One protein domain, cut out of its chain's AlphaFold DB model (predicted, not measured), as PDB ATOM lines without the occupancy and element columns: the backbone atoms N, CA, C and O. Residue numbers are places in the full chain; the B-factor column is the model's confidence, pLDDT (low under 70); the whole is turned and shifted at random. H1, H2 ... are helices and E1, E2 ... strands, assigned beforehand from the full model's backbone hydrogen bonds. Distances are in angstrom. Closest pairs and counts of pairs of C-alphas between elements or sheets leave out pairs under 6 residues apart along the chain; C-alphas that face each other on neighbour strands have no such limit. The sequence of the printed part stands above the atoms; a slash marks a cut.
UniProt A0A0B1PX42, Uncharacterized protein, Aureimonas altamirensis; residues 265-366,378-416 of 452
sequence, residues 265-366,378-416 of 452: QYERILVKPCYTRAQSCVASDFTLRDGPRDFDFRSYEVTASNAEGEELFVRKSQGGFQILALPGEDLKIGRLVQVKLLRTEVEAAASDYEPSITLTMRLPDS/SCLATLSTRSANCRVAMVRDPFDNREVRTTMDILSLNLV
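AT A GLANCE: This is residues 265 to 366 and 378 to 416 of the 452 residues of an uncharacterized protein of Aureimonas altamirensis (UniProt A0A0B1PX42). One sheet of nine strands curls like part of a barrel and folds back on itself into two leaves that face each other, E7, E6, E5 and E2 in one and E4, E1, E9 and E8 in the other, with E3 as the hinge between them. The curl stays open between the edge strands E7 and E8, and the small helix H1 only grazes the sheet; the loops 344 to 355 and 397 to 407 lie toward opposite ends of the longest axis. The printed part has 141 residues, with the named elements E1, H1, E2, E3, E4, E5, E6, E7, E8 and E9 in that order along the chain. The sheet is mixed, in the order E7, E6, E5, E2, E3, E4, E1, E9, E8, and the class is mostly strand, though the named elements hold 60 residues, under half of those printed. The whole is compact, with a radius of gyration of the C-alphas of 14.8 A, and spans 45 by 33 by 25 A.

IN THESE COORDINATES: E5, residues 336 to 343, is 22.8 A long from first to last C-alpha, and E1, residues 267 to 274, is 21.2 A long; with 8 residues each they are the longest strands. C-alpha 267, where E1 begins, is at (28.271, 41.634, 121.577). E6 is residues 356 to 362 and 19.9 A long, E2 residues 300 to 306 and 19.3 A, E9 residues 408 to 414 and 19.2 A, E3 residues 311 to 317 and 18.4 A, and E4 residues 320 to 325 and 16.5 A. C-alpha 336, where E5 begins, is at (37.416, 40.694, 130.527), and C-alpha 414, where E9 ends, is at (29.153, 56.371, 138.540). E7, residues 381 to 383, and E8, residues 394 to 396, have three residues each, and the helix H1 is residues 283 to 286.

HOW THE PARTS SIT: The sheet is strongly twisted. E1 and E9 are parallel at 26 degrees, with N 411 and O 270 at 2.7 A, within hydrogen-bond range. On its other side E1 is antiparallel to E4, with N 269 and O 323 at 2.9 A. E2, E3 and E4 form a meander, each strand the antiparallel neighbour of the one before. With E5 they form a Greek key, in which E2 is the antiparallel neighbour of the fourth strand. The pairing of E3 is staggered: its residues 311 to 312 pair with E2, where N 312 and O 304 are 2.8 A apart, and its residues 313 to 317 with E4, where N 315 and O 322 are 2.8 A apart. E5 and E2 have N 303 and O 340 at 2.9 A. The hairpin E5 and E6 has N 339 and O 359 at 2.8 A. E7 is antiparallel to E6 without an N and O pair within range; C-alphas 381 and 361, which face each other, are 4.7 A apart. The hairpin E8 and E9 has N 395 and O 410 at 2.8 A. The closest C-alphas of H1 and E1 are those of Asp 285 and Cys 274, 6.5 A apart. H1 and E9 are near each other, and H1 is too short for an O i to N i+4 pair; its one O i to N i+3 pair is within range. E7 and E8 are apart.

THE WHOLE: The two C-alphas farthest apart are those of Ala 349 and Glu 403, at 47.5 A. Residues 367 to 377 are cut out, and C-alphas 366 and 378 are 16.2 A apart across the cut, in the link from E6 to E7. The long links are H1 to E2, E5 to E6 and E8 to E9. The mean pLDDT of the printed part is 71.9; 63 residues are under 70, among them 285 to 293, 346 to 351 and 378 to 416.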
ATOM      1  N   GLN A 265      27.473  37.022 115.692       71.44
ATOM      2  CA  GLN A 265      26.775  37.721 116.763       71.44
ATOM      3  C   GLN A 265      27.804  38.572 117.502       71.44
ATOM      4  O   GLN A 265      28.543  38.058 118.335       71.44
ATOM      5  N   TYR A 266      27.894  39.855 117.156       79.12
ATOM      6  CA  TYR A 266      28.688  40.807 117.919       79.12
ATOM      7  C   TYR A 266      27.974  41.119 119.225       79.12
ATOM      8  O   TYR A 266      26.777  41.424 119.245       79.12
ATOM      9  N   GLU A 267      28.731  41.107 120.311       85.19
ATOM     10  CA  GLU A 267      28.271  41.634 121.577       85.19
ATOM     11  C   GLU A 267      28.474  43.144 121.585       85.19
ATOM     12  O   GLU A 267      29.556  43.659 121.283       85.19
ATOM     13  N   ARG A 268      27.391  43.866 121.873       86.44
ATOM     14  CA  ARG A 268      27.374  45.324 121.881       86.44
ATOM     15  C   ARG A 268      27.393  45.783 123.324       86.44
ATOM     16  O   ARG A 268      26.374  45.750 124.006       86.44
ATOM     17  N   ILE A 269      28.543  46.266 123.762       88.06
ATOM     18  CA  ILE A 269      28.718  46.754 125.125       88.06
ATOM     19  C   ILE A 269      28.591  48.273 125.073       88.06
ATOM     20  O   ILE A 269      29.473  48.969 124.571       88.06
ATOM     21  N   LEU A 270      27.466  48.805 125.536       85.69
ATOM     22  CA  LEU A 270      27.233  50.241 125.578       85.69
ATOM     23  C   LEU A 270      27.675  50.778 126.935       85.69
ATOM     24  O   LEU A 270      27.051  50.491 127.943       85.69
ATOM     25  N   VAL A 271      28.685  51.632 126.974       87.25
ATOM     26  CA  VAL A 271      29.113  52.294 128.206       87.25
ATOM     27  C   VAL A 271      28.552  53.712 128.241       87.25
ATOM     28  O   VAL A 271      28.823  54.521 127.351       87.25
ATOM     29  N   LYS A 272      27.766  54.023 129.272       83.94
ATOM     30  CA  LYS A 272      27.160  55.337 129.509       83.94
ATOM     31  C   LYS A 272      27.584  55.897 130.868       83.94
ATOM     32  O   LYS A 272      27.747  55.139 131.824       83.94
ATOM     33  N   PRO A 273      27.730  57.222 130.998       80.00
ATOM     34  CA  PRO A 273      27.926  57.835 132.295       80.00
ATOM     35  C   PRO A 273      26.612  57.726 133.067       80.00
ATOM     36  O   PRO A 273      25.525  57.792 132.496       80.00
ATOM     37  N   CYS A 274      26.709  57.551 134.373       72.94
ATOM     38  CA  CYS A 274      25.557  57.585 135.248       72.94
ATOM     39  C   CYS A 274      25.870  58.507 136.412       72.94
ATOM     40  O   CYS A 274      26.890  58.370 137.080       72.94
ATOM     41  N   TYR A 275      24.986  59.467 136.640       67.06
ATOM     42  CA  TYR A 275      25.140  60.419 137.719       67.06
ATOM     43  C   TYR A 275      24.035  60.173 138.730       67.06
ATOM     44  O   TYR A 275      22.914  60.647 138.573       67.06
ATOM     45  N   THR A 276      24.341  59.402 139.766       64.75
ATOM     46  CA  THR A 276      23.409  59.214 140.870       64.75
ATOM     47  C   THR A 276      24.134  59.318 142.202       64.75
ATOM     48  O   THR A 276      25.230  58.792 142.385       64.75
ATOM     49  N   ARG A 277      23.508  60.027 143.151       60.28
ATOM     50  CA  ARG A 277      23.902  59.964 144.568       60.28
ATOM     51  C   ARG A 277      23.537  58.612 145.176       60.28
ATOM     52  O   ARG A 277      24.092  58.242 146.207       60.28
ATOM     53  N   ALA A 278      22.589  57.899 144.565       60.44
ATOM     54  CA  ALA A 278      22.273  56.538 144.945       60.44
ATOM     55  C   ALA A 278      23.410  55.603 144.511       60.44
ATOM     56  O   ALA A 278      24.159  55.864 143.573       60.44
ATOM     57  N   GLN A 279      23.554  54.485 145.212       62.38
ATOM     58  CA  GLN A 279      24.618  53.516 144.946       62.38
ATOM     59  C   GLN A 279      24.400  52.678 143.672       62.38
ATOM     60  O   GLN A 279      25.260  51.861 143.338       62.38
ATOM     61  N   SER A 280      23.278  52.875 142.975       66.12
ATOM     62  CA  SER A 280      22.829  52.091 141.824       66.12
ATOM     63  C   SER A 280      22.246  52.988 140.736       66.12
ATOM     64  O   SER A 280      21.476  53.900 141.034       66.12
ATOM     65  N   CYS A 281      22.569  52.682 139.484       65.50
ATOM     66  CA  CYS A 281      22.010  53.338 138.306       65.50
ATOM     67  C   CYS A 281      20.746  52.615 137.857       65.50
ATOM     68  O   CYS A 281      20.758  51.391 137.721       65.50
ATOM     69  N   VAL A 282      19.670  53.357 137.608       71.62
ATOM     70  CA  VAL A 282      18.435  52.812 137.032       71.62
ATOM     71  C   VAL A 282      18.329  53.180 135.555       71.62
ATOM     72  O   VAL A 282      18.914  54.160 135.101       71.62
ATOM     73  N   ALA A 283      17.566  52.403 134.779       69.94
ATOM     74  CA  ALA A 283      17.436  52.611 133.334       69.94
ATOM     75  C   ALA A 283      16.985  54.041 132.958       69.94
ATOM     76  O   ALA A 283      17.420  54.594 131.946       69.94
ATOM     77  N   SER A 284      16.154  54.664 133.800       70.75
ATOM     78  CA  SER A 284      15.699  56.047 133.625       70.75
ATOM     79  C   SER A 284      16.836  57.070 133.680       70.75
ATOM     80  O   SER A 284      16.755  58.084 132.986       70.75
ATOM     81  N   ASP A 285      17.918  56.792 134.412       67.56
ATOM     82  CA  ASP A 285      19.057  57.708 134.555       67.56
ATOM     83  C   ASP A 285      19.801  57.902 133.223       67.56
ATOM     84  O   ASP A 285      20.422  58.938 133.001       67.56
ATOM     85  N   PHE A 286      19.689  56.948 132.290       66.81
ATOM     86  CA  PHE A 286      20.298  57.037 130.956       66.81
ATOM     87  C   PHE A 286      19.465  57.814 129.934       66.81
ATOM     88  O   PHE A 286      19.945  58.062 128.823       66.81
ATOM     89  N   THR A 287      18.205  58.119 130.255       65.81
ATOM     90  CA  THR A 287      17.274  58.813 129.347       65.81
ATOM     91  C   THR A 287      17.315  60.327 129.507       65.81
ATOM     92  O   THR A 287      16.818  61.051 128.643       65.81
ATOM     93  N   LEU A 288      17.938  60.813 130.586       61.94
ATOM     94  CA  LEU A 288      18.162  62.231 130.805       61.94
ATOM     95  C   LEU A 288      19.100  62.749 129.713       61.94
ATOM     96  O   LEU A 288      20.311  62.552 129.729       61.94
ATOM     97  N   ARG A 289      18.484  63.404 128.726       59.94
ATOM     98  CA  ARG A 289      19.131  64.087 127.599       59.94
ATOM     99  C   ARG A 289      20.162  65.121 128.067       59.94
ATOM    100  O   ARG A 289      21.100  65.423 127.337       59.94
ATOM    101  N   ASP A 290      19.995  65.591 129.297       59.53
ATOM    102  CA  ASP A 290      20.946  66.399 130.039       59.53
ATOM    103  C   ASP A 290      21.859  65.475 130.854       59.53
ATOM    104  O   ASP A 290      21.714  65.338 132.070       59.53
ATOM    105  N   GLY A 291      22.799  64.811 130.175       60.53
ATOM    106  CA  GLY A 291      23.924  64.176 130.862       60.53
ATOM    107  C   GLY A 291      24.642  65.190 131.766       60.53
ATOM    108  O   GLY A 291      24.447  66.402 131.608       60.53
ATOM    109  N   PRO A 292      25.468  64.737 132.728       61.28
ATOM    110  CA  PRO A 292      26.248  65.650 133.553       61.28
ATOM    111  C   PRO A 292      26.999  66.610 132.628       61.28
ATOM    112  O   PRO A 292      27.834  66.176 131.836       61.28
ATOM    113  N   ARG A 293      26.662  67.907 132.705       67.06
ATOM    114  CA  ARG A 293      27.204  68.950 131.812       67.06
ATOM    115  C   ARG A 293      28.734  68.987 131.812       67.06
ATOM    116  O   ARG A 293      29.327  69.504 130.874       67.06
ATOM    117  N   ASP A 294      29.333  68.404 132.843       73.19
ATOM    118  CA  ASP A 294      30.750  68.496 133.139       73.19
ATOM    119  C   ASP A 294      31.555  67.278 132.650       73.19
ATOM    120  O   ASP A 294      32.780  67.314 132.716       73.19
ATOM    121  N   PHE A 295      30.917  66.200 132.164       78.75
ATOM    122  CA  PHE A 295      31.632  65.019 131.661       78.75
ATOM    123  C   PHE A 295      31.287  64.713 130.199       78.75
ATOM    124  O   PHE A 295      30.223  64.175 129.891       78.75
ATOM    125  N   ASP A 296      32.229  65.003 129.299       84.81
ATOM    126  CA  ASP A 296      32.106  64.732 127.865       84.81
ATOM    127  C   ASP A 296      33.139  63.687 127.413       84.81
ATOM    128  O   ASP A 296      34.348  63.931 127.450       84.81
ATOM    129  N   PHE A 297      32.676  62.536 126.913       86.56
ATOM    130  CA  PHE A 297      33.547  61.497 126.340       86.56
ATOM    131  C   PHE A 297      34.336  61.971 125.116       86.56
ATOM    132  O   PHE A 297      35.327  61.339 124.762       86.56
ATOM    133  N   ARG A 298      33.947  63.071 124.461       88.06
ATOM    134  CA  ARG A 298      34.725  63.662 123.359       88.06
ATOM    135  C   ARG A 298      36.075  64.198 123.822       88.06
ATOM    136  O   ARG A 298      37.019  64.189 123.037       88.06
ATOM    137  N   SER A 299      36.174  64.606 125.089       89.00
ATOM    138  CA  SER A 299      37.432  65.050 125.703       89.00
ATOM    139  C   SER A 299      38.393  63.896 126.020       89.00
ATOM    140  O   SER A 299      39.540  64.139 126.394       89.00
ATOM    141  N   TYR A 300      37.945  62.648 125.842       90.38
ATOM    142  CA  TYR A 300      38.731  61.444 126.068       90.38
ATOM    143  C   TYR A 300      38.922  60.650 124.770       90.38
ATOM    144  O   TYR A 300      37.983  60.322 124.040       90.38
ATOM    145  N   GLU A 301      40.155  60.268 124.489       94.12
ATOM    146  CA  GLU A 301      40.499  59.104 123.693       94.12
ATOM    147  C   GLU A 301      40.085  57.842 124.446       94.12
ATOM    148  O   GLU A 301      40.471  57.640 125.592       94.12
ATOM    149  N   VAL A 302      39.240  57.021 123.826       94.62
ATOM    150  CA  VAL A 302      38.719  55.802 124.445       94.62
ATOM    151  C   VAL A 302      39.289  54.641 123.661       94.62
ATOM    152  O   VAL A 302      38.961  54.485 122.485       94.62
ATOM    153  N   THR A 303      40.123  53.846 124.316       96.25
ATOM    154  CA  THR A 303      40.601  52.569 123.799       96.25
ATOM    155  C   THR A 303      40.020  51.449 124.649       96.25
ATOM    156  O   THR A 303      39.792  51.611 125.849       96.25
ATOM    157  N   ALA A 304      39.713  50.322 124.021       96.00
ATOM    158  CA  ALA A 304      39.284  49.118 124.712       96.00
ATOM    159  C   ALA A 304      40.167  47.963 124.255       96.00
ATOM    160  O   ALA A 304      40.552  47.919 123.092       96.00
ATOM    161  N   SER A 305      40.486  47.048 125.160       96.06
ATOM    162  CA  SER A 305      41.231  45.833 124.864       96.06
ATOM    163  C   SER A 305      40.626  44.634 125.580       96.06
ATOM    164  O   SER A 305      39.973  44.784 126.615       96.06
ATOM    165  N   ASN A 306      40.827  43.438 125.040       95.50
ATOM    166  CA  ASN A 306      40.459  42.201 125.726       95.50
ATOM    167  C   ASN A 306      41.487  41.819 126.813       95.50
ATOM    168  O   ASN A 306      42.438  42.555 127.092       95.50
ATOM    169  N   ALA A 307      41.297  40.650 127.431       92.75
ATOM    170  CA  ALA A 307      42.213  40.081 128.425       92.75
ATOM    171  C   ALA A 307      43.639  39.835 127.894       92.75
ATOM    172  O   ALA A 307      44.583  39.778 128.681       92.75
ATOM    173  N   GLU A 308      43.786  39.670 126.580       94.69
ATOM    174  CA  GLU A 308      45.052  39.400 125.890       94.69
ATOM    175  C   GLU A 308      45.760  40.700 125.465       94.69
ATOM    176  O   GLU A 308      46.921  40.676 125.060       94.69
ATOM    177  N   GLY A 309      45.094  41.851 125.621       93.94
ATOM    178  CA  GLY A 309      45.604  43.163 125.230       93.94
ATOM    179  C   GLY A 309      45.337  43.528 123.768       93.94
ATOM    180  O   GLY A 309      45.833  44.556 123.310       93.94
ATOM    181  N   GLU A 310      44.554  42.732 123.038       93.50
ATOM    182  CA  GLU A 310      44.149  43.042 121.666       93.50
ATOM    183  C   GLU A 310      43.109  44.166 121.665       93.50
ATOM    184  O   GLU A 310      42.172  44.151 122.467       93.50
ATOM    185  N   GLU A 311      43.279  45.153 120.781       94.06
ATOM    186  CA  GLU A 311      42.376  46.302 120.685       94.06
ATOM    187  C   GLU A 311      40.990  45.885 120.176       94.06
ATOM    188  O   GLU A 311      40.851  45.284 119.113       94.06
ATOM    189  N   LEU A 312      39.953  46.285 120.908       93.69
ATOM    190  CA  LEU A 312      38.556  46.129 120.518       93.69
ATOM    191  C   LEU A 312      38.065  47.366 119.774       93.69
ATOM    192  O   LEU A 312      38.508  48.494 120.015       93.69
ATOM    193  N   PHE A 313      37.081  47.172 118.901       91.94
ATOM    194  CA  PHE A 313      36.495  48.279 118.160       91.94
ATOM    195  C   PHE A 313      35.622  49.144 119.076       91.94
ATOM    196  O   PHE A 313      34.623  48.682 119.635       91.94
ATOM    197  N   VAL A 314      35.973  50.428 119.188       93.88
ATOM    198  CA  VAL A 314      35.239  51.413 119.990       93.88
ATOM    199  C   VAL A 314      34.597  52.460 119.089       93.88
ATOM    200  O   VAL A 314      35.266  53.164 118.333       93.88
ATOM    201  N   ARG A 315      33.285  52.639 119.234       92.00
ATOM    202  CA  ARG A 315      32.512  53.702 118.594       92.00
ATOM    203  C   ARG A 315      32.051  54.718 119.632       92.00
ATOM    204  O   ARG A 315      31.170  54.440 120.441       92.00
ATOM    205  N   LYS A 316      32.604  55.930 119.588       90.81
ATOM    206  CA  LYS A 316      32.171  57.033 120.461       90.81
ATOM    207  C   LYS A 316      30.815  57.595 120.020       90.81
ATOM    208  O   LYS A 316      30.515  57.678 118.829       90.81
ATOM    209  N   SER A 317      30.012  58.021 120.988       86.69
ATOM    210  CA  SER A 317      28.738  58.721 120.798       86.69
ATOM    211  C   SER A 317      28.657  59.928 121.743       86.69
ATOM    212  O   SER A 317      29.529  60.122 122.583       86.69
ATOM    213  N   GLN A 318      27.627  60.769 121.614       82.44
ATOM    214  CA  GLN A 318      27.502  61.980 122.442       82.44
ATOM    215  C   GLN A 318      27.271  61.691 123.933       82.44
ATOM    216  O   GLN A 318      27.641  62.503 124.766       82.44
ATOM    217  N   GLY A 319      26.666  60.551 124.273       81.50
ATOM    218  CA  GLY A 319      26.285  60.213 125.649       81.50
ATOM    219  C   GLY A 319      27.001  58.990 126.209       81.50
ATOM    220  O   GLY A 319      26.502  58.389 127.152       81.50
ATOM    221  N   GLY A 320      28.100  58.559 125.594       87.94
ATOM    222  CA  GLY A 320      28.768  57.303 125.927       87.94
ATOM    223  C   GLY A 320      29.560  56.749 124.754       87.94
ATOM    224  O   GLY A 320      29.726  57.406 123.725       87.94
ATOM    225  N   PHE A 321      30.004  55.510 124.861       91.56
ATOM    226  CA  PHE A 321      30.689  54.814 123.779       91.56
ATOM    227  C   PHE A 321      30.234  53.363 123.719       91.56
ATOM    228  O   PHE A 321      29.768  52.797 124.701       91.56
ATOM    229  N   GLN A 322      30.338  52.774 122.540       91.69
ATOM    230  CA  GLN A 322      29.974  51.394 122.280       91.69
ATOM    231  C   GLN A 322      31.238  50.609 121.960       91.69
ATOM    232  O   GLN A 322      32.016  51.029 121.107       91.69
ATOM    233  N   ILE A 323      31.423  49.477 122.621       93.38
ATOM    234  CA  ILE A 323      32.464  48.506 122.303       93.38
ATOM    235  C   ILE A 323      31.791  47.365 121.546       93.38
ATOM    236  O   ILE A 323      30.729  46.884 121.952       93.38
ATOM    237  N   LEU A 324      32.386  46.972 120.426       90.44
ATOM    238  CA  LEU A 324      32.005  45.773 119.692       90.44
ATOM    239  C   LEU A 324      33.038  44.694 119.996       90.44
ATOM    240  O   LEU A 324      34.232  44.930 119.813       90.44
ATOM    241  N   ALA A 325      32.568  43.543 120.466       90.69
ATOM    242  CA  ALA A 325      33.411  42.390 120.748       90.69
ATOM    243  C   ALA A 325      32.772  41.111 120.196       90.69
ATOM    244  O   ALA A 325      31.554  40.927 120.248       90.69
ATOM    245  N   LEU A 326      33.596  40.215 119.671       88.50
ATOM    246  CA  LEU A 326      33.224  38.879 119.225       88.50
ATOM    247  C   LEU A 326      33.242  37.916 120.427       88.50
ATOM    248  O   LEU A 326      34.311  37.657 120.980       88.50
ATOM    249  N   PRO A 327      32.104  37.307 120.819       85.75
ATOM    250  CA  PRO A 327      32.023  36.437 121.998       85.75
ATOM    251  C   PRO A 327      33.025  35.279 122.000       85.75
ATOM    252  O   PRO A 327      33.490  34.857 123.054       85.75
ATOM    253  N   GLY A 328      33.331  34.745 120.815       85.25
ATOM    254  CA  GLY A 328      34.200  33.585 120.661       85.25
ATOM    255  C   GLY A 328      35.664  33.906 120.387       85.25
ATOM    256  O   GLY A 328      36.490  33.047 120.660       85.25
ATOM    257  N   GLU A 329      35.995  35.079 119.839       84.94
ATOM    258  CA  GLU A 329      37.379  35.475 119.526       84.94
ATOM    259  C   GLU A 329      37.903  36.462 120.560       84.94
ATOM    260  O   GLU A 329      38.833  36.136 121.294       84.94
ATOM    261  N   ASP A 330      37.222  37.592 120.697       88.81
ATOM    262  CA  ASP A 330      37.651  38.701 121.540       88.81
ATOM    263  C   ASP A 330      37.424  38.440 123.036       88.81
ATOM    264  O   ASP A 330      38.112  39.010 123.877       88.81
ATOM    265  N   LEU A 331      36.452  37.593 123.396       89.69
ATOM    266  CA  LEU A 331      36.018  37.382 124.786       89.69
ATOM    267  C   LEU A 331      36.379  35.996 125.360       89.69
ATOM    268  O   LEU A 331      35.806  35.586 126.371       89.69
ATOM    269  N   LYS A 332      37.350  35.280 124.769       84.06
ATOM    270  CA  LYS A 332      37.720  33.900 125.162       84.06
ATOM    271  C   LYS A 332      38.121  33.756 126.630       84.06
ATOM    272  O   LYS A 332      37.658  32.844 127.316       84.06
ATOM    273  N   ILE A 333      39.014  34.624 127.109       82.38
ATOM    274  CA  ILE A 333      39.629  34.486 128.432       82.38
ATOM    275  C   ILE A 333      38.892  35.370 129.433       82.38
ATOM    276  O   ILE A 333      39.103  36.578 129.528       82.38
ATOM    277  N   GLY A 334      37.988  34.750 130.193       80.06
ATOM    278  CA  GLY A 334      37.321  35.383 131.332       80.06
ATOM    279  C   GLY A 334      36.370  36.530 130.983       80.06
ATOM    280  O   GLY A 334      35.895  37.182 131.912       80.06
ATOM    281  N   ARG A 335      36.095  36.767 129.689       89.44
ATOM    282  CA  ARG A 335      35.258  37.863 129.173       89.44
ATOM    283  C   ARG A 335      35.602  39.217 129.799       89.44
ATOM    284  O   ARG A 335      34.723  39.995 130.176       89.44
ATOM    285  N   LEU A 336      36.898  39.454 129.973       90.06
ATOM    286  CA  LEU A 336      37.416  40.694 130.527       90.06
ATOM    287  C   LEU A 336      37.619  41.697 129.401       90.06
ATOM    288  O   LEU A 336      38.281  41.406 128.406       90.06
ATOM    289  N   VAL A 337      37.070  42.887 129.597       92.12
ATOM    290  CA  VAL A 337      37.315  44.046 128.748       92.12
ATOM    291  C   VAL A 337      37.994  45.103 129.605       92.12
ATOM    292  O   VAL A 337      37.542  45.436 130.700       92.12
ATOM    293  N   GLN A 338      39.111  45.620 129.125       93.62
ATOM    294  CA  GLN A 338      39.809  46.737 129.730       93.62
ATOM    295  C   GLN A 338      39.549  47.970 128.878       93.62
ATOM    296  O   GLN A 338      39.851  47.986 127.694       93.62
ATOM    297  N   VAL A 339      38.981  49.016 129.464       93.81
ATOM    298  CA  VAL A 339      38.753  50.292 128.790       93.81
ATOM    299  C   VAL A 339      39.675  51.325 129.392       93.81
ATOM    300  O   VAL A 339      39.678  51.542 130.603       93.81
ATOM    301  N   LYS A 340      40.442  51.995 128.547       93.50
ATOM    302  CA  LYS A 340      41.332  53.074 128.936       93.50
ATOM    303  C   LYS A 340      40.833  54.361 128.296       93.50
ATOM    304  O   LYS A 340      40.741  54.477 127.079       93.50
ATOM    305  N   LEU A 341      40.490  55.327 129.137       92.19
ATOM    306  CA  LEU A 341      40.156  56.677 128.723       92.19
ATOM    307  C   LEU A 341      41.371  57.561 128.985       92.19
ATOM    308  O   LEU A 341      41.829  57.677 130.122       92.19
ATOM    309  N   LEU A 342      41.903  58.165 127.932       92.25
ATOM    310  CA  LEU A 342      43.025  59.094 127.957       92.25
ATOM    311  C   LEU A 342      42.517  60.459 127.522       92.25
ATOM    312  O   LEU A 342      41.958  60.582 126.444       92.25
ATOM    313  N   ARG A 343      42.670  61.497 128.339       89.50
ATOM    314  CA  ARG A 343      42.240  62.844 127.941       89.50
ATOM    315  C   ARG A 343      43.046  63.317 126.722       89.50
ATOM    316  O   ARG A 343      44.274  63.296 126.772       89.50
ATOM    317  N   THR A 344      42.371  63.740 125.651       89.06
ATOM    318  CA  THR A 344      43.014  63.991 124.348       89.06
ATOM    319  C   THR A 344      43.738  65.338 124.262       89.06
ATOM    320  O   THR A 344      44.713  65.428 123.529       89.06
ATOM    321  N   GLU A 345      43.326  66.384 124.994       74.31
ATOM    322  CA  GLU A 345      43.869  67.741 124.788       74.31
ATOM    323  C   GLU A 345      43.904  68.667 126.029       74.31
ATOM    324  O   GLU A 345      43.381  68.378 127.106       74.31
ATOM    325  N   VAL A 346      44.598  69.792 125.811       55.41
ATOM    326  CA  VAL A 346      45.401  70.684 126.677       55.41
ATOM    327  C   VAL A 346      44.625  71.533 127.699       55.41
ATOM    328  O   VAL A 346      45.238  72.163 128.560       55.41
ATOM    329  N   GLU A 347      43.294  71.481 127.732       52.00
ATOM    330  CA  GLU A 347      42.489  72.096 128.810       52.00
ATOM    331  C   GLU A 347      42.482  71.254 130.102       52.00
ATOM    332  O   GLU A 347      41.545  71.271 130.901       52.00
ATOM    333  N   ALA A 348      43.576  70.530 130.358       51.84
ATOM    334  CA  ALA A 348      43.790  69.750 131.572       51.84
ATOM    335  C   ALA A 348      43.666  70.583 132.863       51.84
ATOM    336  O   ALA A 348      43.491  70.007 133.932       51.84
ATOM    337  N   ALA A 349      43.727  71.915 132.768       56.50
ATOM    338  CA  ALA A 349      43.683  72.820 133.908       56.50
ATOM    339  C   ALA A 349      42.285  73.025 134.527       56.50
ATOM    340  O   ALA A 349      42.223  73.490 135.660       56.50
ATOM    341  N   ALA A 350      41.183  72.710 133.830       62.03
ATOM    342  CA  ALA A 350      39.833  73.079 134.293       62.03
ATOM    343  C   ALA A 350      38.899  71.901 134.617       62.03
ATOM    344  O   ALA A 350      37.795  72.119 135.109       62.03
ATOM    345  N   SER A 351      39.311  70.661 134.350       69.31
ATOM    346  CA  SER A 351      38.477  69.489 134.622       69.31
ATOM    347  C   SER A 351      38.906  68.798 135.913       69.31
ATOM    348  O   SER A 351      40.014  68.267 135.981       69.31
ATOM    349  N   ASP A 352      37.971  68.683 136.854       74.00
ATOM    350  CA  ASP A 352      38.122  67.965 138.130       74.00
ATOM    351  C   ASP A 352      38.375  66.451 137.978       74.00
ATOM    352  O   ASP A 352      38.723  65.774 138.944       74.00
ATOM    353  N   TYR A 353      38.182  65.889 136.783       75.38
ATOM    354  CA  TYR A 353      38.377  64.461 136.527       75.38
ATOM    355  C   TYR A 353      39.846  64.091 136.285       75.38
ATOM    356  O   TYR A 353      40.629  64.892 135.766       75.38
ATOM    357  N   GLU A 354      40.213  62.839 136.573       79.75
ATOM    358  CA  GLU A 354      41.558  62.332 136.288       79.75
ATOM    359  C   GLU A 354      41.861  62.298 134.770       79.75
ATOM    360  O   GLU A 354      40.963  62.076 133.944       79.75
ATOM    361  N   PRO A 355      43.131  62.524 134.378       85.12
ATOM    362  CA  PRO A 355      43.548  62.560 132.975       85.12
ATOM    363  C   PRO A 355      43.596  61.171 132.322       85.12
ATOM    364  O   PRO A 355      43.528  61.069 131.098       85.12
ATOM    365  N   SER A 356      43.712  60.107 133.120       87.38
ATOM    366  CA  SER A 356      43.665  58.727 132.647       87.38
ATOM    367  C   SER A 356      42.769  57.901 133.557       87.38
ATOM    368  O   SER A 356      42.999  57.832 134.757       87.38
ATOM    369  N   ILE A 357      41.751  57.274 132.978       86.44
ATOM    370  CA  ILE A 357      40.787  56.434 133.686       86.44
ATOM    371  C   ILE A 357      40.906  55.040 133.082       86.44
ATOM    372  O   ILE A 357      40.718  54.870 131.880       86.44
ATOM    373  N   THR A 358      41.242  54.041 133.896       87.62
ATOM    374  CA  THR A 358      41.293  52.641 133.453       87.62
ATOM    375  C   THR A 358      40.188  51.857 134.138       87.62
ATOM    376  O   THR A 358      40.122  51.795 135.363       87.62
ATOM    377  N   LEU A 359      39.325  51.256 133.331       86.00
ATOM    378  CA  LEU A 359      38.201  50.433 133.740       86.00
ATOM    379  C   LEU A 359      38.517  48.996 133.358       86.00
ATOM    380  O   LEU A 359      38.840  48.725 132.208       86.00
ATOM    381  N   THR A 360      38.404  48.070 134.300       86.44
ATOM    382  CA  THR A 360      38.424  46.638 133.987       86.44
ATOM    383  C   THR A 360      37.048  46.092 134.306       86.44
ATOM    384  O   THR A 360      36.609  46.187 135.449       86.44
ATOM    385  N   MET A 361      36.354  45.586 133.293       85.00
ATOM    386  CA  MET A 361      34.996  45.062 133.399       85.00
ATOM    387  C   MET A 361      34.993  43.584 133.032       85.00
ATOM    388  O   MET A 361      35.620  43.171 132.057       85.00
ATOM    389  N   ARG A 362      34.278  42.783 133.819       86.38
ATOM    390  CA  ARG A 362      34.011  41.381 133.498       86.38
ATOM    391  C   ARG A 362      32.589  41.265 132.973       86.38
ATOM    392  O   ARG A 362      31.653  41.624 133.682       86.38
ATOM    393  N   LEU A 363      32.425  40.793 131.744       85.81
ATOM    394  CA  LEU A 363      31.099  40.585 131.168       85.81
ATOM    395  C   LEU A 363      30.511  39.277 131.722       85.81
ATOM    396  O   LEU A 363      31.245  38.292 131.863       85.81
ATOM    397  N   PRO A 364      29.216  39.245 132.069       78.94
ATOM    398  CA  PRO A 364      28.555  38.039 132.529       78.94
ATOM    399  C   PRO A 364      28.437  37.031 131.389       78.94
ATOM    400  O   PRO A 364      28.387  37.384 130.210       78.94
ATOM    401  N   ASP A 365      28.348  35.751 131.738       79.38
ATOM    402  CA  ASP A 365      28.126  34.720 130.735       79.38
ATOM    403  C   ASP A 365      26.780  34.949 130.039       79.38
ATOM    404  O   ASP A 365      25.771  35.250 130.681       79.38
ATOM    405  N   SER A 366      26.751  34.808 128.711       64.06
ATOM    406  CA  SER A 366      25.619  35.202 127.857       64.06
ATOM    407  C   SER A 366      24.363  34.379 128.156       64.06
ATOM    408  O   SER A 366      23.249  34.802 127.850       64.06
ATOM    409  N   SER A 378      25.546  44.019 141.423       43.91
ATOM    410  CA  SER A 378      26.989  43.767 141.489       43.91
ATOM    411  C   SER A 378      27.731  44.798 140.658       43.91
ATOM    412  O   SER A 378      27.541  44.909 139.451       43.91
ATOM    413  N   CYS A 379      28.589  45.548 141.332       38.91
ATOM    414  CA  CYS A 379      29.518  46.482 140.729       38.91
ATOM    415  C   CYS A 379      30.570  45.691 139.926       38.91
ATOM    416  O   CYS A 379      31.430  45.054 140.527       38.91
ATOM    417  N   LEU A 380      30.480  45.681 138.592       50.53
ATOM    418  CA  LEU A 380      31.287  44.805 137.718       50.53
ATOM    419  C   LEU A 380      32.641  45.391 137.292       50.53
ATOM    420  O   LEU A 380      33.403  44.724 136.592       50.53
ATOM    421  N   ALA A 381      32.952  46.615 137.715       47.66
ATOM    422  CA  ALA A 381      34.254  47.218 137.482       47.66
ATOM    423  C   ALA A 381      34.771  47.907 138.740       47.66
ATOM    424  O   ALA A 381      34.023  48.570 139.462       47.66
ATOM    425  N   THR A 382      36.070  47.753 138.969       43.72
ATOM    426  CA  THR A 382      36.834  48.494 139.966       43.72
ATOM    427  C   THR A 382      37.620  49.578 139.256       43.72
ATOM    428  O   THR A 382      38.413  49.286 138.357       43.72
ATOM    429  N   LEU A 383      37.401  50.822 139.662       49.41
ATOM    430  CA  LEU A 383      38.199  51.945 139.209       49.41
ATOM    431  C   LEU A 383      39.388  52.134 140.156       49.41
ATOM    432  O   LEU A 383      39.210  52.200 141.367       49.41
ATOM    433  N   SER A 384      40.593  52.227 139.600       46.50
ATOM    434  CA  SER A 384      41.792  52.611 140.347       46.50
ATOM    435  C   SER A 384      42.073  54.094 140.115       46.50
ATOM    436  O   SER A 384      42.955  54.435 139.330       46.50
ATOM    437  N   THR A 385      41.317  54.972 140.767       50.53
ATOM    438  CA  THR A 385      41.616  56.414 140.841       50.53
ATOM    439  C   THR A 385      41.695  56.850 142.301       50.53
ATOM    440  O   THR A 385      41.227  56.137 143.192       50.53
ATOM    441  N   ARG A 386      42.332  57.993 142.584       44.78
ATOM    442  CA  ARG A 386      42.569  58.446 143.968       44.78
ATOM    443  C   ARG A 386      41.318  58.985 144.676       44.78
ATOM    444  O   ARG A 386      41.372  59.109 145.893       44.78
ATOM    445  N   SER A 387      40.240  59.315 143.956       40.53
ATOM    446  CA  SER A 387      39.104  60.075 144.521       40.53
ATOM    447  C   SER A 387      37.713  59.763 143.940       40.53
ATOM    448  O   SER A 387      36.758  60.478 144.243       40.53
ATOM    449  N   ALA A 388      37.549  58.722 143.111       41.50
ATOM    450  CA  ALA A 388      36.241  58.389 142.535       41.50
ATOM    451  C   ALA A 388      35.916  56.894 142.636       41.50
ATOM    452  O   ALA A 388      36.570  56.045 142.035       41.50
ATOM    453  N   ASN A 389      34.829  56.569 143.337       45.16
ATOM    454  CA  ASN A 389      34.260  55.224 143.337       45.16
ATOM    455  C   ASN A 389      33.370  55.053 142.106       45.16
ATOM    456  O   ASN A 389      32.171  55.338 142.159       45.16
ATOM    457  N   CYS A 390      33.949  54.588 140.999       43.56
ATOM    458  CA  CYS A 390      33.162  54.302 139.811       43.56
ATOM    459  C   CYS A 390      32.548  52.916 139.857       43.56
ATOM    460  O   CYS A 390      33.255  51.912 139.921       43.56
ATOM    461  N   ARG A 391      31.212  52.886 139.851       49.81
ATOM    462  CA  ARG A 391      30.437  51.654 139.842       49.81
ATOM    463  C   ARG A 391      29.836  51.408 138.478       49.81
ATOM    464  O   ARG A 391      29.155  52.281 137.937       49.81
ATOM    465  N   VAL A 392      30.076  50.199 137.982       49.47
ATOM    466  CA  VAL A 392      29.530  49.725 136.721       49.47
ATOM    467  C   VAL A 392      28.382  48.764 136.963       49.47
ATOM    468  O   VAL A 392      28.588  47.679 137.502       49.47
ATOM    469  N   ALA A 393      27.176  49.193 136.588       51.00
ATOM    470  CA  ALA A 393      25.967  48.385 136.570       51.00
ATOM    471  C   ALA A 393      25.654  48.004 135.128       51.00
ATOM    472  O   ALA A 393      25.735  48.858 134.247       51.00
ATOM    473  N   MET A 394      25.306  46.739 134.917       52.66
ATOM    474  CA  MET A 394      24.814  46.250 133.639       52.66
ATOM    475  C   MET A 394      23.293  46.402 133.588       52.66
ATOM    476  O   MET A 394      22.591  45.872 134.446       52.66
ATOM    477  N   VAL A 395      22.781  47.101 132.581       51.97
ATOM    478  CA  VAL A 395      21.350  47.202 132.290       51.97
ATOM    479  C   VAL A 395      21.125  46.610 130.907       51.97
ATOM    480  O   VAL A 395      21.704  47.077 129.932       51.97
ATOM    481  N   ARG A 396      20.322  45.550 130.806       55.28
ATOM    482  CA  ARG A 396      19.865  45.062 129.499       55.28
ATOM    483  C   ARG A 396      18.772  45.987 128.992       55.28
ATOM    484  O   ARG A 396      17.902  46.375 129.767       55.28
ATOM    485  N   ASP A 397      18.825  46.342 127.714       51.38
ATOM    486  CA  ASP A 397      17.747  47.100 127.078       51.38
ATOM    487  C   ASP A 397      16.573  46.148 126.770       51.38
ATOM    488  O   ASP A 397      16.733  45.242 125.947       51.38
ATOM    489  N   PRO A 398      15.401  46.297 127.417       49.19
ATOM    490  CA  PRO A 398      14.259  45.417 127.179       49.19
ATOM    491  C   PRO A 398      13.555  45.688 125.836       49.19
ATOM    492  O   PRO A 398      12.624  44.964 125.487       49.19
ATOM    493  N   PHE A 399      13.957  46.722 125.081       49.03
ATOM    494  CA  PHE A 399      13.247  47.163 123.876       49.03
ATOM    495  C   PHE A 399      13.833  46.672 122.542       49.03
ATOM    496  O   PHE A 399      13.250  46.977 121.495       49.03
ATOM    497  N   ASP A 400      14.915  45.884 122.529       48.59
ATOM    498  CA  ASP A 400      15.479  45.362 121.271       48.59
ATOM    499  C   ASP A 400      14.730  44.101 120.789       48.59
ATOM    500  O   ASP A 400      15.197  42.969 120.868       48.59
ATOM    501  N   ASN A 401      13.502  44.307 120.304       39.06
ATOM    502  CA  ASN A 401      12.613  43.276 119.749       39.06
ATOM    503  C   ASN A 401      12.890  42.952 118.264       39.06
ATOM    504  O   ASN A 401      12.019  42.418 117.575       39.06
ATOM    505  N   ARG A 402      14.066  43.290 117.718       43.62
ATOM    506  CA  ARG A 402      14.424  42.905 116.343       43.62
ATOM    507  C   ARG A 402      15.314  41.669 116.368       43.62
ATOM    508  O   ARG A 402      16.284  41.631 117.101       43.62
ATOM    509  N   GLU A 403      14.980  40.692 115.524       38.97
ATOM    510  CA  GLU A 403      15.565  39.346 115.324       38.97
ATOM    511  C   GLU A 403      17.099  39.227 115.185       38.97
ATOM    512  O   GLU A 403      17.621  38.138 114.941       38.97
ATOM    513  N   VAL A 404      17.858  40.301 115.365       43.69
ATOM    514  CA  VAL A 404      19.305  40.224 115.505       43.69
ATOM    515  C   VAL A 404      19.592  39.882 116.965       43.69
ATOM    516  O   VAL A 404      19.294  40.664 117.859       43.69
ATOM    517  N   ARG A 405      20.172  38.702 117.228       45.62
ATOM    518  CA  ARG A 405      20.689  38.309 118.554       45.62
ATOM    519  C   ARG A 405      21.910  39.159 118.940       45.62
ATOM    520  O   ARG A 405      23.002  38.635 119.129       45.62
ATOM    521  N   THR A 406      21.749  40.471 119.006       45.59
ATOM    522  CA  THR A 406      22.713  41.392 119.595       45.59
ATOM    523  C   THR A 406      22.313  41.592 121.041       45.59
ATOM    524  O   THR A 406      21.367  42.311 121.339       45.59
ATOM    525  N   THR A 407      23.015  40.934 121.960       51.31
ATOM    526  CA  THR A 407      22.905  41.269 123.378       51.31
ATOM    527  C   THR A 407      23.520  42.647 123.578       51.31
ATOM    528  O   THR A 407      24.693  42.870 123.265       51.31
ATOM    529  N   MET A 408      22.689  43.588 124.017       45.25
ATOM    530  CA  MET A 408      23.104  44.934 124.368       45.25
ATOM    531  C   MET A 408      23.225  45.031 125.883       45.25
ATOM    532  O   MET A 408      22.222  44.992 126.596       45.25
ATOM    533  N   ASP A 409      24.458  45.176 126.352       54.22
ATOM    534  CA  ASP A 409      24.761  45.314 127.769       54.22
ATOM    535  C   ASP A 409      25.140  46.771 128.049       54.22
ATOM    536  O   ASP A 409      26.130  47.282 127.520       54.22
ATOM    537  N   ILE A 410      24.326  47.474 128.840       54.03
ATOM    538  CA  ILE A 410      24.560  48.879 129.186       54.03
ATOM    539  C   ILE A 410      25.367  48.942 130.475       54.03
ATOM    540  O   ILE A 410      24.857  48.585 131.523       54.03
ATOM    541  N   LEU A 411      26.592  49.443 130.423       54.81
ATOM    542  CA  LEU A 411      27.465  49.645 131.569       54.81
ATOM    543  C   LEU A 411      27.398  51.104 132.023       54.81
ATOM    544  O   LEU A 411      27.704  52.016 131.255       54.81
ATOM    545  N   SER A 412      27.004  51.339 133.270       48.06
ATOM    546  CA  SER A 412      26.975  52.680 133.861       48.06
ATOM    547  C   SER A 412      28.343  53.100 134.406       48.06
ATOM    548  O   SER A 412      29.039  52.274 134.960       48.06
ATOM    549  N   LEU A 413      28.729  54.369 134.369       52.78
ATOM    550  CA  LEU A 413      29.909  54.864 135.094       52.78
ATOM    551  C   LEU A 413      29.466  55.853 136.166       52.78
ATOM    552  O   LEU A 413      29.130  56.984 135.823       52.78
ATOM    553  N   ASN A 414      29.451  55.444 137.442       46.19
ATOM    554  CA  ASN A 414      29.153  56.371 138.540       46.19
ATOM    555  C   ASN A 414      30.351  57.291 138.825       46.19
ATOM    556  O   ASN A 414      31.367  56.846 139.339       46.19
ATOM    557  N   LEU A 415      30.269  58.573 138.491       51.09
ATOM    558  CA  LEU A 415      31.325  59.533 138.816       51.09
ATOM    559  C   LEU A 415      30.950  60.257 140.112       51.09
ATOM    560  O   LEU A 415      30.354  61.334 140.088       51.09
ATOM    561  N   VAL A 416      31.264  59.650 141.260       51.31
ATOM    562  CA  VAL A 416      31.062  60.311 142.557       51.31
ATOM    563  C   VAL A 416      32.180  61.325 142.766       51.31
ATOM    564  O   VAL A 416      33.342  60.953 142.896       51.31
TER     565      VAL A 416